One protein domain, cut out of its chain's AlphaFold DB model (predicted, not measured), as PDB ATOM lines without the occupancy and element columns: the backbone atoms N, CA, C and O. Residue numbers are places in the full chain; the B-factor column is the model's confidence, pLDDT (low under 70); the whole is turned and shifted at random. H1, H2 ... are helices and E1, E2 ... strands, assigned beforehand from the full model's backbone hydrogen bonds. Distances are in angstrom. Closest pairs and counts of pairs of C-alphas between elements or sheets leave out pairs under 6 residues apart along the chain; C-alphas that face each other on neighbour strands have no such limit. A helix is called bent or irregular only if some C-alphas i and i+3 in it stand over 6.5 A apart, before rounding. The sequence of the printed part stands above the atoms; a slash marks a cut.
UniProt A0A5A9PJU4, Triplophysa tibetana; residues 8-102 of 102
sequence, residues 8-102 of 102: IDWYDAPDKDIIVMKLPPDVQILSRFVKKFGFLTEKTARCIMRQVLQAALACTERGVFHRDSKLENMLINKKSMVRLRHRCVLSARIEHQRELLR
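AT A GLANCE: This is residues 8 to 102 of the 102 residues of a protein of Triplophysa tibetana (UniProt A0A5A9PJU4). What would one see first? A loose, elongated model: a small three-stranded sheet, E3, E4 and E5, has the short helix H1 beside its strands and the long helix H2 grazing it, while the separate strand hairpin E1 and E2 and the helix H3 lie toward the other end of the length. Residues 95 to 102 stick out at that end, and residues 41 to 46 at the opposite one. What are the figures? The printed part has 95 residues with three named helices and five named strands, in the order E1 E2 E3 H1 H2 E4 E5 H3, of mixed class, and both sheets are antiparallel. It is loose, with a radius of gyration of the C-alphas of 15.5 A and spans of 51 by 27 by 19 A.

HOW THE PARTS SIT: How does the larger sheet pair? The inner strand E4, residues 74 to 77, is antiparallel to the edge strands E3, residues 27 to 29, and E5, residues 82 to 84, at 146 degrees each. N 28 and O 76 are 2.9 A apart, and N 75 and O 83 of the hairpin E4 and E5 are 2.7 A apart, both within hydrogen-bond range. Which helices are on this sheet? H1, residues 30 to 37, is on it at a height over the sheet of 9.9 A, over none of its strands but only just, with 2 C-alphas falling on E3 and 2 on E4; its closest C-alphas to E4 are those of Leu 30 and Leu 75, 5.4 A. H2, residues 42 to 60, only grazes the sheet with residues 47 to 56, and the C-alphas of Ile 48 and Val 82 of E5 are the closest, 6.1 A. What stays apart? The hairpin of E1, residues 8 to 13, and E2, residues 16 to 21, is antiparallel at 168 degrees, with N 11 and O 18 within hydrogen-bond range at 2.8 A, and both its strands are apart from E3. H3, residues 88 to 100, is not on the larger sheet and is only just apart from H2, at 8.1 A, and from E2, at 8.4 A. How are the helix backbones? Every O i to N i+4 pair is within hydrogen-bond range in H1 and H2, and 8 of 9 are in H3.

IN THESE COORDINATES: Where are the anchors? E1 begins at C-alpha 8, (194.733, 197.966, 117.618), and H3 ends at C-alpha 100, (201.496, 215.490, 110.755). How long are the longer elements? From first to last C-alpha, H2 measures 26.3 A, H3 18.8 A, E1 16.8 A and E2 15.9 A. H3 is neither bent nor irregular, but only just: C-alphas 89 and 92 are 6.0 A apart.

THE WHOLE: How large is it? The C-alphas of Thr 41 and Arg 102, the two farthest apart, are 50.7 A apart. Is anything missing, or long? The printed part has no cut, and the link from H2 to E4 is long, with 13 residues. Where is confidence low? The pLDDT is under 70 in residues 65 to 67 and 78 to 102, and H3 has a mean of 49.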
ATOM      1  N   ILE A   8     193.492 198.747 117.558       81.19
ATOM      2  CA  ILE A   8     194.733 197.966 117.618       81.19
ATOM      3  C   ILE A   8     195.717 198.523 116.593       81.19
ATOM      4  O   ILE A   8     196.835 198.854 116.967       81.19
ATOM      5  N   ASP A   9     195.288 198.648 115.335       80.94
ATOM      6  CA  ASP A   9     196.148 199.083 114.234       80.94
ATOM      7  C   ASP A   9     195.330 199.696 113.084       80.94
ATOM      8  O   ASP A   9     194.099 199.565 113.049       80.94
ATOM      9  N   TRP A  10     196.003 200.348 112.140       80.69
ATOM     10  CA  TRP A  10     195.424 200.858 110.901       80.69
ATOM     11  C   TRP A  10     196.414 200.702 109.740       80.69
ATOM     12  O   TRP A  10     197.620 200.808 109.927       80.69
ATOM     13  N   TYR A  11     195.899 200.441 108.541       81.06
ATOM     14  CA  TYR A  11     196.708 200.288 107.334       81.06
ATOM     15  C   TYR A  11     196.110 201.095 106.195       81.06
ATOM     16  O   TYR A  11     194.904 201.011 105.942       81.06
ATOM     17  N   ASP A  12     196.972 201.788 105.467       81.12
ATOM     18  CA  ASP A  12     196.622 202.403 104.197       81.12
ATOM     19  C   ASP A  12     196.728 201.361 103.081       81.12
ATOM     20  O   ASP A  12     197.763 200.718 102.894       81.12
ATOM     21  N   ALA A  13     195.647 201.181 102.332       81.19
ATOM     22  CA  ALA A  13     195.644 200.460 101.069       81.19
ATOM     23  C   ALA A  13     195.258 201.432  99.940       81.19
ATOM     24  O   ALA A  13     194.575 202.420 100.211       81.19
ATOM     25  N   PRO A  14     195.635 201.153  98.677       83.88
ATOM     26  CA  PRO A  14     195.489 202.106  97.570       83.88
ATOM     27  C   PRO A  14     194.095 202.740  97.436       83.88
ATOM     28  O   PRO A  14     193.996 203.925  97.142       83.88
ATOM     29  N   ASP A  15     193.037 201.977  97.735       87.56
ATOM     30  CA  ASP A  15     191.644 202.423  97.596       87.56
ATOM     31  C   ASP A  15     190.861 202.444  98.920       87.56
ATOM     32  O   ASP A  15     189.644 202.651  98.924       87.56
ATOM     33  N   LYS A  16     191.503 202.143 100.059       77.44
ATOM     34  CA  LYS A  16     190.798 202.019 101.344       77.44
ATOM     35  C   LYS A  16     191.708 202.141 102.557       77.44
ATOM     36  O   LYS A  16     192.792 201.573 102.598       77.44
ATOM     37  N   ASP A  17     191.151 202.721 103.610       75.75
ATOM     38  CA  ASP A  17     191.734 202.688 104.948       75.75
ATOM     39  C   ASP A  17     191.219 201.441 105.688       75.75
ATOM     40  O   ASP A  17     190.007 201.217 105.821       75.75
ATOM     41  N   ILE A  18     192.132 200.598 106.164       80.50
ATOM     42  CA  ILE A  18     191.820 199.404 106.951       80.50
ATOM     43  C   ILE A  18     192.039 199.726 108.423       80.50
ATOM     44  O   ILE A  18     193.088 200.220 108.816       80.50
ATOM     45  N   ILE A  19     191.056 199.405 109.258       78.81
ATOM     46  CA  ILE A  19     191.093 199.684 110.694       78.81
ATOM     47  C   ILE A  19     190.916 198.366 111.444       78.81
ATOM     48  O   ILE A  19     189.880 197.705 111.322       78.81
ATOM     49  N   VAL A  20     191.899 198.011 112.269       80.75
ATOM     50  CA  VAL A  20     191.884 196.812 113.110       80.75
ATOM     51  C   VAL A  20     191.501 197.187 114.534       80.75
ATOM     52  O   VAL A  20     192.173 197.969 115.197       80.75
ATOM     53  N   MET A  21     190.415 196.606 115.037       79.69
ATOM     54  CA  MET A  21     189.874 196.917 116.361       79.69
ATOM     55  C   MET A  21     189.736 195.655 117.209       79.69
ATOM     56  O   MET A  21     189.459 194.574 116.689       79.69
ATOM     57  N   LYS A  22     189.843 195.795 118.534       80.38
ATOM     58  CA  LYS A  22     189.636 194.675 119.457       80.38
ATOM     59  C   LYS A  22     188.176 194.225 119.434       80.38
ATOM     60  O   LYS A  22     187.300 194.974 119.852       80.38
ATOM     61  N   LEU A  23     187.906 192.987 119.021       81.31
ATOM     62  CA  LEU A  23     186.572 192.394 119.132       81.31
ATOM     63  C   LEU A  23     186.373 191.818 120.545       81.31
ATOM     64  O   LEU A  23     187.082 190.883 120.918       81.31
ATOM     65  N   PRO A  24     185.435 192.335 121.357       76.62
ATOM     66  CA  PRO A  24     185.147 191.724 122.647       76.62
ATOM     67  C   PRO A  24     184.416 190.380 122.474       76.62
ATOM     68  O   PRO A  24     183.634 190.240 121.532       76.62
ATOM     69  N   PRO A  25     184.603 189.410 123.384       79.38
ATOM     70  CA  PRO A  25     183.861 188.153 123.341       79.38
ATOM     71  C   PRO A  25     182.366 188.377 123.624       79.38
ATOM     72  O   PRO A  25     181.984 189.328 124.312       79.38
ATOM     73  N   ASP A  26     181.524 187.474 123.116       82.62
ATOM     74  CA  ASP A  26     180.076 187.412 123.377       82.62
ATOM     75  C   ASP A  26     179.264 188.672 123.004       82.62
ATOM     76  O   ASP A  26     178.199 188.937 123.574       82.62
ATOM     77  N   VAL A  27     179.735 189.450 122.026       83.25
ATOM     78  CA  VAL A  27     179.039 190.649 121.530       83.25
ATOM     79  C   VAL A  27     178.190 190.387 120.290       83.25
ATOM     80  O   VAL A  27     178.479 189.516 119.472       83.25
ATOM     81  N   GLN A  28     177.144 191.189 120.116       84.19
ATOM     82  CA  GLN A  28     176.339 191.247 118.899       84.19
ATOM     83  C   GLN A  28     175.953 192.687 118.561       84.19
ATOM     84  O   GLN A  28     175.898 193.535 119.442       84.19
ATOM     85  N   ILE A  29     175.655 192.969 117.293       85.94
ATOM     86  CA  ILE A  29     175.191 194.298 116.862       85.94
ATOM     87  C   ILE A  29     173.824 194.594 117.496       85.94
ATOM     88  O   ILE A  29     172.932 193.741 117.469       85.94
ATOM     89  N   LEU A  30     173.645 195.798 118.040       85.38
ATOM     90  CA  LEU A  30     172.429 196.191 118.750       85.38
ATOM     91  C   LEU A  30     171.203 196.175 117.831       85.38
ATOM     92  O   LEU A  30     170.156 195.685 118.240       85.38
ATOM     93  N   SER A  31     171.334 196.586 116.566       87.44
ATOM     94  CA  SER A  31     170.234 196.466 115.595       87.44
ATOM     95  C   SER A  31     169.775 195.012 115.403       87.44
ATOM     96  O   SER A  31     168.578 194.747 115.311       87.44
ATOM     97  N   ARG A  32     170.699 194.040 115.428       88.56
ATOM     98  CA  ARG A  32     170.365 192.603 115.383       88.56
ATOM     99  C   ARG A  32     169.744 192.115 116.689       88.56
ATOM    100  O   ARG A  32     168.872 191.254 116.654       88.56
ATOM    101  N   PHE A  33     170.179 192.657 117.829       85.31
ATOM    102  CA  PHE A  33     169.563 192.378 119.127       85.31
ATOM    103  C   PHE A  33     168.100 192.813 119.134       85.31
ATOM    104  O   PHE A  33     167.225 191.978 119.328       85.31
ATOM    105  N   VAL A  34     167.830 194.081 118.823       86.25
ATOM    106  CA  VAL A  34     166.468 194.627 118.804       86.25
ATOM    107  C   VAL A  34     165.583 193.855 117.827       86.25
ATOM    108  O   VAL A  34     164.507 193.416 118.215       86.25
ATOM    109  N   LYS A  35     166.063 193.575 116.606       89.06
ATOM    110  CA  LYS A  35     165.310 192.774 115.625       89.06
ATOM    111  C   LYS A  35     164.968 191.366 116.120       89.06
ATOM    112  O   LYS A  35     163.883 190.883 115.829       89.06
ATOM    113  N   LYS A  36     165.868 190.706 116.859       86.25
ATOM    114  CA  LYS A  36     165.630 189.353 117.387       86.25
ATOM    115  C   LYS A  36     164.564 189.334 118.487       86.25
ATOM    116  O   LYS A  36     163.787 188.391 118.549       86.25
ATOM    117  N   PHE A  37     164.564 190.333 119.368       80.62
ATOM    118  CA  PHE A  37     163.631 190.404 120.497       80.62
ATOM    119  C   PHE A  37     162.329 191.148 120.157       80.62
ATOM    120  O   PHE A  37     161.379 191.097 120.934       80.62
ATOM    121  N   GLY A  38     162.273 191.832 119.010       80.94
ATOM    122  CA  GLY A  38     161.151 192.662 118.571       80.94
ATOM    123  C   GLY A  38     161.100 193.992 119.317       80.94
ATOM    124  O   GLY A  38     161.253 195.051 118.713       80.94
ATOM    125  N   PHE A  39     160.958 193.934 120.642       78.94
ATOM    126  CA  PHE A  39     160.849 195.102 121.510       78.94
ATOM    127  C   PHE A  39     161.773 194.992 122.722       78.94
ATOM    128  O   PHE A  39     162.103 193.907 123.201       78.94
ATOM    129  N   LEU A  40     162.192 196.148 123.228       83.88
ATOM    130  CA  LEU A  40     162.934 196.258 124.476       83.88
ATOM    131  C   LEU A  40     161.989 196.712 125.580       83.88
ATOM    132  O   LEU A  40     161.189 197.623 125.377       83.88
ATOM    133  N   THR A  41     162.130 196.140 126.773       87.94
ATOM    134  CA  THR A  41     161.493 196.722 127.956       87.94
ATOM    135  C   THR A  41     162.110 198.088 128.246       87.94
ATOM    136  O   THR A  41     163.298 198.314 127.997       87.94
ATOM    137  N   GLU A  42     161.332 198.990 128.835       90.81
ATOM    138  CA  GLU A  42     161.800 200.319 129.237       90.81
ATOM    139  C   GLU A  42     163.050 200.246 130.130       90.81
ATOM    140  O   GLU A  42     164.000 201.010 129.968       90.81
ATOM    141  N   LYS A  43     163.096 199.267 131.044       87.06
ATOM    142  CA  LYS A  43     164.256 199.012 131.909       87.06
ATOM    143  C   LYS A  43     165.517 198.713 131.094       87.06
ATOM    144  O   LYS A  43     166.571 199.293 131.363       87.06
ATOM    145  N   THR A  44     165.410 197.840 130.095       84.00
ATOM    146  CA  THR A  44     166.528 197.481 129.213       84.00
ATOM    147  C   THR A  44     166.928 198.660 128.330       84.00
ATOM    148  O   THR A  44     168.110 198.994 128.263       84.00
ATOM    149  N   ALA A  45     165.958 199.348 127.722       86.44
ATOM    150  CA  ALA A  45     166.197 200.525 126.892       86.44
ATOM    151  C   ALA A  45     166.901 201.648 127.673       86.44
ATOM    152  O   ALA A  45     167.905 202.183 127.209       86.44
ATOM    153  N   ARG A  46     166.455 201.946 128.900       88.94
ATOM    154  CA  ARG A  46     167.100 202.917 129.800       88.94
ATOM    155  C   ARG A  46     168.551 202.545 130.105       88.94
ATOM    156  O   ARG A  46     169.424 203.409 130.088       88.94
ATOM    157  N   CYS A  47     168.822 201.266 130.373       83.56
ATOM    158  CA  CYS A  47     170.180 200.788 130.640       83.56
ATOM    159  C   CYS A  47     171.099 200.972 129.423       83.56
ATOM    160  O   CYS A  47     172.241 201.407 129.575       83.56
ATOM    161  N   ILE A  48     170.585 200.678 128.226       82.31
ATOM    162  CA  ILE A  48     171.286 200.877 126.953       82.31
ATOM    163  C   ILE A  48     171.565 202.368 126.733       82.31
ATOM    164  O   ILE A  48     172.716 202.746 126.531       82.31
ATOM    165  N   MET A  49     170.546 203.225 126.844       85.31
ATOM    166  CA  MET A  49     170.677 204.670 126.622       85.31
ATOM    167  C   MET A  49     171.700 205.321 127.552       85.31
ATOM    168  O   MET A  49     172.506 206.127 127.099       85.31
ATOM    169  N   ARG A  50     171.727 204.935 128.833       86.31
ATOM    170  CA  ARG A  50     172.721 205.452 129.786       86.31
ATOM    171  C   ARG A  50     174.155 205.154 129.341       86.31
ATOM    172  O   ARG A  50     175.007 206.028 129.439       86.31
ATOM    173  N   GLN A  51     174.412 203.954 128.826       79.69
ATOM    174  CA  GLN A  51     175.744 203.564 128.349       79.69
ATOM    175  C   GLN A  51     176.125 204.291 127.058       79.69
ATOM    176  O   GLN A  51     177.263 204.730 126.908       79.69
ATOM    177  N   VAL A  52     175.165 204.470 126.145       81.25
ATOM    178  CA  VAL A  52     175.368 205.278 124.933       81.25
ATOM    179  C   VAL A  52     175.739 206.712 125.306       81.25
ATOM    180  O   VAL A  52     176.702 207.250 124.764       81.25
ATOM    181  N   LEU A  53     175.028 207.311 126.267       83.81
ATOM    182  CA  LEU A  53     175.309 208.663 126.742       83.81
ATOM    183  C   LEU A  53     176.685 208.761 127.411       83.81
ATOM    184  O   LEU A  53     177.437 209.677 127.101       83.81
ATOM    185  N   GLN A  54     177.046 207.807 128.275       82.06
ATOM    186  CA  GLN A  54     178.371 207.764 128.908       82.06
ATOM    187  C   GLN A  54     179.498 207.705 127.874       82.06
ATOM    188  O   GLN A  54     180.477 208.440 127.976       82.06
ATOM    189  N   ALA A  55     179.346 206.878 126.842       76.31
ATOM    190  CA  ALA A  55     180.335 206.790 125.781       76.31
ATOM    191  C   ALA A  55     180.389 208.066 124.918       76.31
ATOM    192  O   ALA A  55     181.479 208.513 124.563       76.31
ATOM    193  N   ALA A  56     179.241 208.688 124.623       78.00
ATOM    194  CA  ALA A  56     179.178 209.960 123.900       78.00
ATOM    195  C   ALA A  56     179.817 211.117 124.690       78.00
ATOM    196  O   ALA A  56     180.571 211.906 124.117       78.00
ATOM    197  N   LEU A  57     179.575 211.188 126.002       81.50
ATOM    198  CA  LEU A  57     180.229 212.138 126.905       81.50
ATOM    199  C   LEU A  57     181.742 211.933 126.897       81.50
ATOM    200  O   LEU A  57     182.482 212.873 126.631       81.50
ATOM    201  N   ALA A  58     182.197 210.689 127.050       76.50
ATOM    202  CA  ALA A  58     183.618 210.369 127.029       76.50
ATOM    203  C   ALA A  58     184.304 210.717 125.692       76.50
ATOM    204  O   ALA A  58     185.501 211.013 125.669       76.50
ATOM    205  N   CYS A  59     183.573 210.687 124.573       74.50
ATOM    206  CA  CYS A  59     184.073 211.191 123.293       74.50
ATOM    207  C   CYS A  59     184.143 212.719 123.280       74.50
ATOM    208  O   CYS A  59     185.171 213.278 122.907       74.50
ATOM    209  N   THR A  60     183.083 213.383 123.737       77.62
ATOM    210  CA  THR A  60     182.987 214.848 123.759       77.62
ATOM    211  C   THR A  60     184.083 215.465 124.629       77.62
ATOM    212  O   THR A  60     184.748 216.399 124.196       77.62
ATOM    213  N   GLU A  61     184.368 214.876 125.792       81.19
ATOM    214  CA  GLU A  61     185.486 215.259 126.672       81.19
ATOM    215  C   GLU A  61     186.863 215.161 125.995       81.19
ATOM    216  O   GLU A  61     187.821 215.786 126.437       81.19
ATOM    217  N   ARG A  62     186.980 214.374 124.919       73.56
ATOM    218  CA  ARG A  62     188.208 214.201 124.127       73.56
ATOM    219  C   ARG A  62     188.198 215.019 122.834       73.56
ATOM    220  O   ARG A  62     189.057 214.801 121.988       73.56
ATOM    221  N   GLY A  63     187.222 215.912 122.653       73.44
ATOM    222  CA  GLY A  63     187.048 216.691 121.424       73.44
ATOM    223  C   GLY A  63     186.547 215.865 120.233       73.44
ATOM    224  O   GLY A  63     186.677 216.281 119.088       73.44
ATOM    225  N   VAL A  64     185.989 214.677 120.484       71.88
ATOM    226  CA  VAL A  64     185.585 213.712 119.458       71.88
ATOM    227  C   VAL A  64     184.059 213.666 119.362       71.88
ATOM    228  O   VAL A  64     183.378 213.342 120.332       71.88
ATOM    229  N   PHE A  65     183.501 213.928 118.176       67.56
ATOM    230  CA  PHE A  65     182.050 213.911 117.950       67.56
ATOM    231  C   PHE A  65     181.623 212.787 116.988       67.56
ATOM    232  O   PHE A  65     181.944 212.830 115.800       67.56
ATOM    233  N   HIS A  66     180.876 211.778 117.484       65.06
ATOM    234  CA  HIS A  66     180.569 210.536 116.738       65.06
ATOM    235  C   HIS A  66     179.843 210.774 115.411       65.06
ATOM    236  O   HIS A  66     180.131 210.069 114.442       65.06
ATOM    237  N   ARG A  67     178.885 211.709 115.366       65.50
ATOM    238  CA  ARG A  67     178.002 212.009 114.214       65.50
ATOM    239  C   ARG A  67     177.192 210.837 113.624       65.50
ATOM    240  O   ARG A  67     176.322 211.079 112.802       65.50
ATOM    241  N   ASP A  68     177.419 209.595 114.051       70.44
ATOM    242  CA  ASP A  68     176.816 208.376 113.486       70.44
ATOM    243  C   ASP A  68     176.362 207.410 114.597       70.44
ATOM    244  O   ASP A  68     176.680 206.215 114.608       70.44
ATOM    245  N   SER A  69     175.644 207.967 115.577       71.19
ATOM    246  CA  SER A  69     175.083 207.266 116.738       71.19
ATOM    247  C   SER A  69     173.836 206.460 116.360       71.19
ATOM    248  O   SER A  69     172.728 206.753 116.801       71.19
ATOM    249  N   LYS A  70     174.026 205.434 115.529       80.06
ATOM    250  CA  LYS A  70     172.986 204.489 115.096       80.06
ATOM    251  C   LYS A  70     173.225 203.082 115.637       80.06
ATOM    252  O   LYS A  70     174.353 202.716 115.972       80.06
ATOM    253  N   LEU A  71     172.169 202.272 115.704       80.88
ATOM    254  CA  LEU A  71     172.185 200.944 116.337       80.88
ATOM    255  C   LEU A  71     173.159 199.961 115.660       80.88
ATOM    256  O   LEU A  71     173.642 199.023 116.291       80.88
ATOM    257  N   GLU A  72     173.459 200.164 114.380       83.06
ATOM    258  CA  GLU A  72     174.395 199.366 113.584       83.06
ATOM    259  C   GLU A  72     175.847 199.526 114.054       83.06
ATOM    260  O   GLU A  72     176.660 198.617 113.881       83.06
ATOM    261  N   ASN A  73     176.156 200.661 114.684       78.38
ATOM    262  CA  ASN A  73     177.475 200.987 115.218       78.38
ATOM    263  C   ASN A  73     177.582 200.700 116.725       78.38
ATOM    264  O   ASN A  73     178.549 201.091 117.375       78.38
ATOM    265  N   MET A  74     176.610 200.001 117.307       81.88
ATOM    266  CA  MET A  74     176.625 199.629 118.719       81.88
ATOM    267  C   MET A  74     176.711 198.113 118.840       81.88
ATOM    268  O   MET A  74     175.995 197.377 118.161       81.88
ATOM    269  N   LEU A  75     177.585 197.634 119.714       82.75
ATOM    270  CA  LEU A  75     177.630 196.243 120.139       82.75
ATOM    271  C   LEU A  75     176.954 196.106 121.502       82.75
ATOM    272  O   LEU A  75     176.967 197.011 122.323       82.75
ATOM    273  N   ILE A  76     176.366 194.953 121.767       80.44
ATOM    274  CA  ILE A  76     175.828 194.585 123.070       80.44
ATOM    275  C   ILE A  76     176.364 193.212 123.440       80.44
ATOM    276  O   ILE A  76     176.353 192.290 122.627       80.44
ATOM    277  N   ASN A  77     176.884 193.087 124.654       78.00
ATOM    278  CA  ASN A  77     177.296 191.820 125.226       78.00
ATOM    279  C   ASN A  77     176.070 191.120 125.825       78.00
ATOM    280  O   ASN A  77     175.321 191.720 126.595       78.00
ATOM    281  N   LYS A  78     175.893 189.839 125.493       65.19
ATOM    282  CA  LYS A  78     174.756 189.015 125.935       65.19
ATOM    283  C   LYS A  78     174.696 188.791 127.453       65.19
ATOM    284  O   LYS A  78     173.632 188.459 127.960       65.19
ATOM    285  N   LYS A  79     175.819 188.947 128.161       62.00
ATOM    286  CA  LYS A  79     175.961 188.671 129.599       62.00
ATOM    287  C   LYS A  79     175.857 189.909 130.486       62.00
ATOM    288  O   LYS A  79     175.563 189.738 131.663       62.00
ATOM    289  N   SER A  80     176.079 191.131 129.981       55.59
ATOM    290  CA  SER A  80     175.954 192.301 130.869       55.59
ATOM    291  C   SER A  80     175.811 193.695 130.263       55.59
ATOM    292  O   SER A  80     175.094 194.464 130.885       55.59
ATOM    293  N   MET A  81     176.417 194.109 129.143       55.81
ATOM    294  CA  MET A  81     176.438 195.555 128.806       55.81
ATOM    295  C   MET A  81     176.629 195.893 127.317       55.81
ATOM    296  O   MET A  81     177.176 195.106 126.548       55.81
ATOM    297  N   VAL A  82     176.174 197.087 126.927       54.38
ATOM    298  CA  VAL A  82     176.349 197.737 125.619       54.38
ATOM    299  C   VAL A  82     177.759 198.315 125.510       54.38
ATOM    300  O   VAL A  82     178.272 198.933 126.433       54.38
ATOM    301  N   ARG A  83     178.400 198.127 124.361       63.06
ATOM    302  CA  ARG A  83     179.698 198.700 124.002       63.06
ATOM    303  C   ARG A  83     179.578 199.349 122.634       63.06
ATOM    304  O   ARG A  83     179.172 198.699 121.678       63.06
ATOM    305  N   LEU A  84     179.935 200.617 122.499       55.09
ATOM    306  CA  LEU A  84     179.906 201.283 121.203       55.09
ATOM    307  C   LEU A  84     181.055 200.784 120.319       55.09
ATOM    308  O   LEU A  84     182.224 200.796 120.714       55.09
ATOM    309  N   ARG A  85     180.729 200.380 119.086       56.84
ATOM    310  CA  ARG A  85     181.720 200.134 118.037       56.84
ATOM    311  C   ARG A  85     182.072 201.472 117.418       56.84
ATOM    312  O   ARG A  85     181.467 201.921 116.451       56.84
ATOM    313  N   HIS A  86     183.047 202.129 118.020       53.38
ATOM    314  CA  HIS A  86     183.345 203.503 117.675       53.38
ATOM    315  C   HIS A  86     184.272 203.594 116.462       53.38
ATOM    316  O   HIS A  86     185.472 203.368 116.564       53.38
ATOM    317  N   ARG A  87     183.724 204.024 115.323       46.41
ATOM    318  CA  ARG A  87     184.519 204.556 114.203       46.41
ATOM    319  C   ARG A  87     185.126 205.936 114.537       46.41
ATOM    320  O   ARG A  87     186.046 206.380 113.870       46.41
ATOM    321  N   CYS A  88     184.632 206.626 115.575       46.19
ATOM    322  CA  CYS A  88     184.956 208.048 115.795       46.19
ATOM    323  C   CYS A  88     186.357 208.359 116.341       46.19
ATOM    324  O   CYS A  88     186.853 209.453 116.104       46.19
ATOM    325  N   VAL A  89     187.037 207.424 117.020       48.72
ATOM    326  CA  VAL A  89     188.438 207.679 117.426       48.72
ATOM    327  C   VAL A  89     189.328 207.860 116.189       48.72
ATOM    328  O   VAL A  89     190.375 208.488 116.259       48.72
ATOM    329  N   LEU A  90     188.884 207.341 115.044       47.62
ATOM    330  CA  LEU A  90     189.650 207.309 113.811       47.62
ATOM    331  C   LEU A  90     189.391 208.516 112.926       47.62
ATOM    332  O   LEU A  90     190.346 208.990 112.343       47.62
ATOM    333  N   SER A  91     188.180 209.082 112.870       46.88
ATOM    334  CA  SER A  91     187.975 210.303 112.073       46.88
ATOM    335  C   SER A  91     188.841 211.458 112.587       46.88
ATOM    336  O   SER A  91     189.577 212.046 111.813       46.88
ATOM    337  N   ALA A  92     188.860 211.696 113.904       46.03
ATOM    338  CA  ALA A  92     189.668 212.771 114.483       46.03
ATOM    339  C   ALA A  92     191.182 212.465 114.485       46.03
ATOM    340  O   ALA A  92     191.994 213.369 114.316       46.03
ATOM    341  N   ARG A  93     191.587 211.197 114.670       49.66
ATOM    342  CA  ARG A  93     193.012 210.821 114.753       49.66
ATOM    343  C   ARG A  93     193.656 210.557 113.390       49.66
ATOM    344  O   ARG A  93     194.833 210.856 113.250       49.66
ATOM    345  N   ILE A  94     192.920 210.035 112.405       49.41
ATOM    346  CA  ILE A  94     193.411 209.876 111.025       49.41
ATOM    347  C   ILE A  94     193.558 211.252 110.370       49.41
ATOM    348  O   ILE A  94     194.574 211.484 109.729       49.41
ATOM    349  N   GLU A  95     192.616 212.182 110.570       52.06
ATOM    350  CA  GLU A  95     192.757 213.562 110.070       52.06
ATOM    351  C   GLU A  95     193.990 214.252 110.686       52.06
ATOM    352  O   GLU A  95     194.860 214.712 109.952       52.06
ATOM    353  N   HIS A  96     194.152 214.194 112.013       47.12
ATOM    354  CA  HIS A  96     195.300 214.798 112.700       47.12
ATOM    355  C   HIS A  96     196.656 214.129 112.378       47.12
ATOM    356  O   HIS A  96     197.676 214.804 112.284       47.12
ATOM    357  N   GLN A  97     196.707 212.802 112.193       46.22
ATOM    358  CA  GLN A  97     197.948 212.101 111.816       46.22
ATOM    359  C   GLN A  97     198.299 212.285 110.329       46.22
ATOM    360  O   GLN A  97     199.481 212.306 110.000       46.22
ATOM    361  N   ARG A  98     197.310 212.471 109.439       53.78
ATOM    362  CA  ARG A  98     197.539 212.841 108.027       53.78
ATOM    363  C   ARG A  98     198.115 214.249 107.879       53.78
ATOM    364  O   ARG A  98     198.912 214.462 106.973       53.78
ATOM    365  N   GLU A  99     197.737 215.186 108.748       51.19
ATOM    366  CA  GLU A  99     198.328 216.534 108.795       51.19
ATOM    367  C   GLU A  99     199.773 216.535 109.312       51.19
ATOM    368  O   GLU A  99     200.564 217.354 108.872       51.19
ATOM    369  N   LEU A 100     200.135 215.609 110.208       48.06
ATOM    370  CA  LEU A 100     201.496 215.490 110.755       48.06
ATOM    371  C   LEU A 100     202.480 214.726 109.846       48.06
ATOM    372  O   LEU A 100     203.684 214.781 110.079       48.06
ATOM    373  N   LEU A 101     201.978 213.980 108.856       46.28
ATOM    374  CA  LEU A 101     202.771 213.209 107.882       46.28
ATOM    375  C   LEU A 101     202.827 213.875 106.489       46.28
ATOM    376  O   LEU A 101     203.313 213.257 105.539       46.28
ATOM    377  N   ARG A 102     202.330 215.111 106.360       45.12
ATOM    378  CA  ARG A 102     202.512 216.007 105.207       45.12
ATOM    379  C   ARG A 102     203.414 217.169 105.594       45.12
ATOM    380  O   ARG A 102     204.124 217.649 104.688       45.12
TER     381      ARG A 102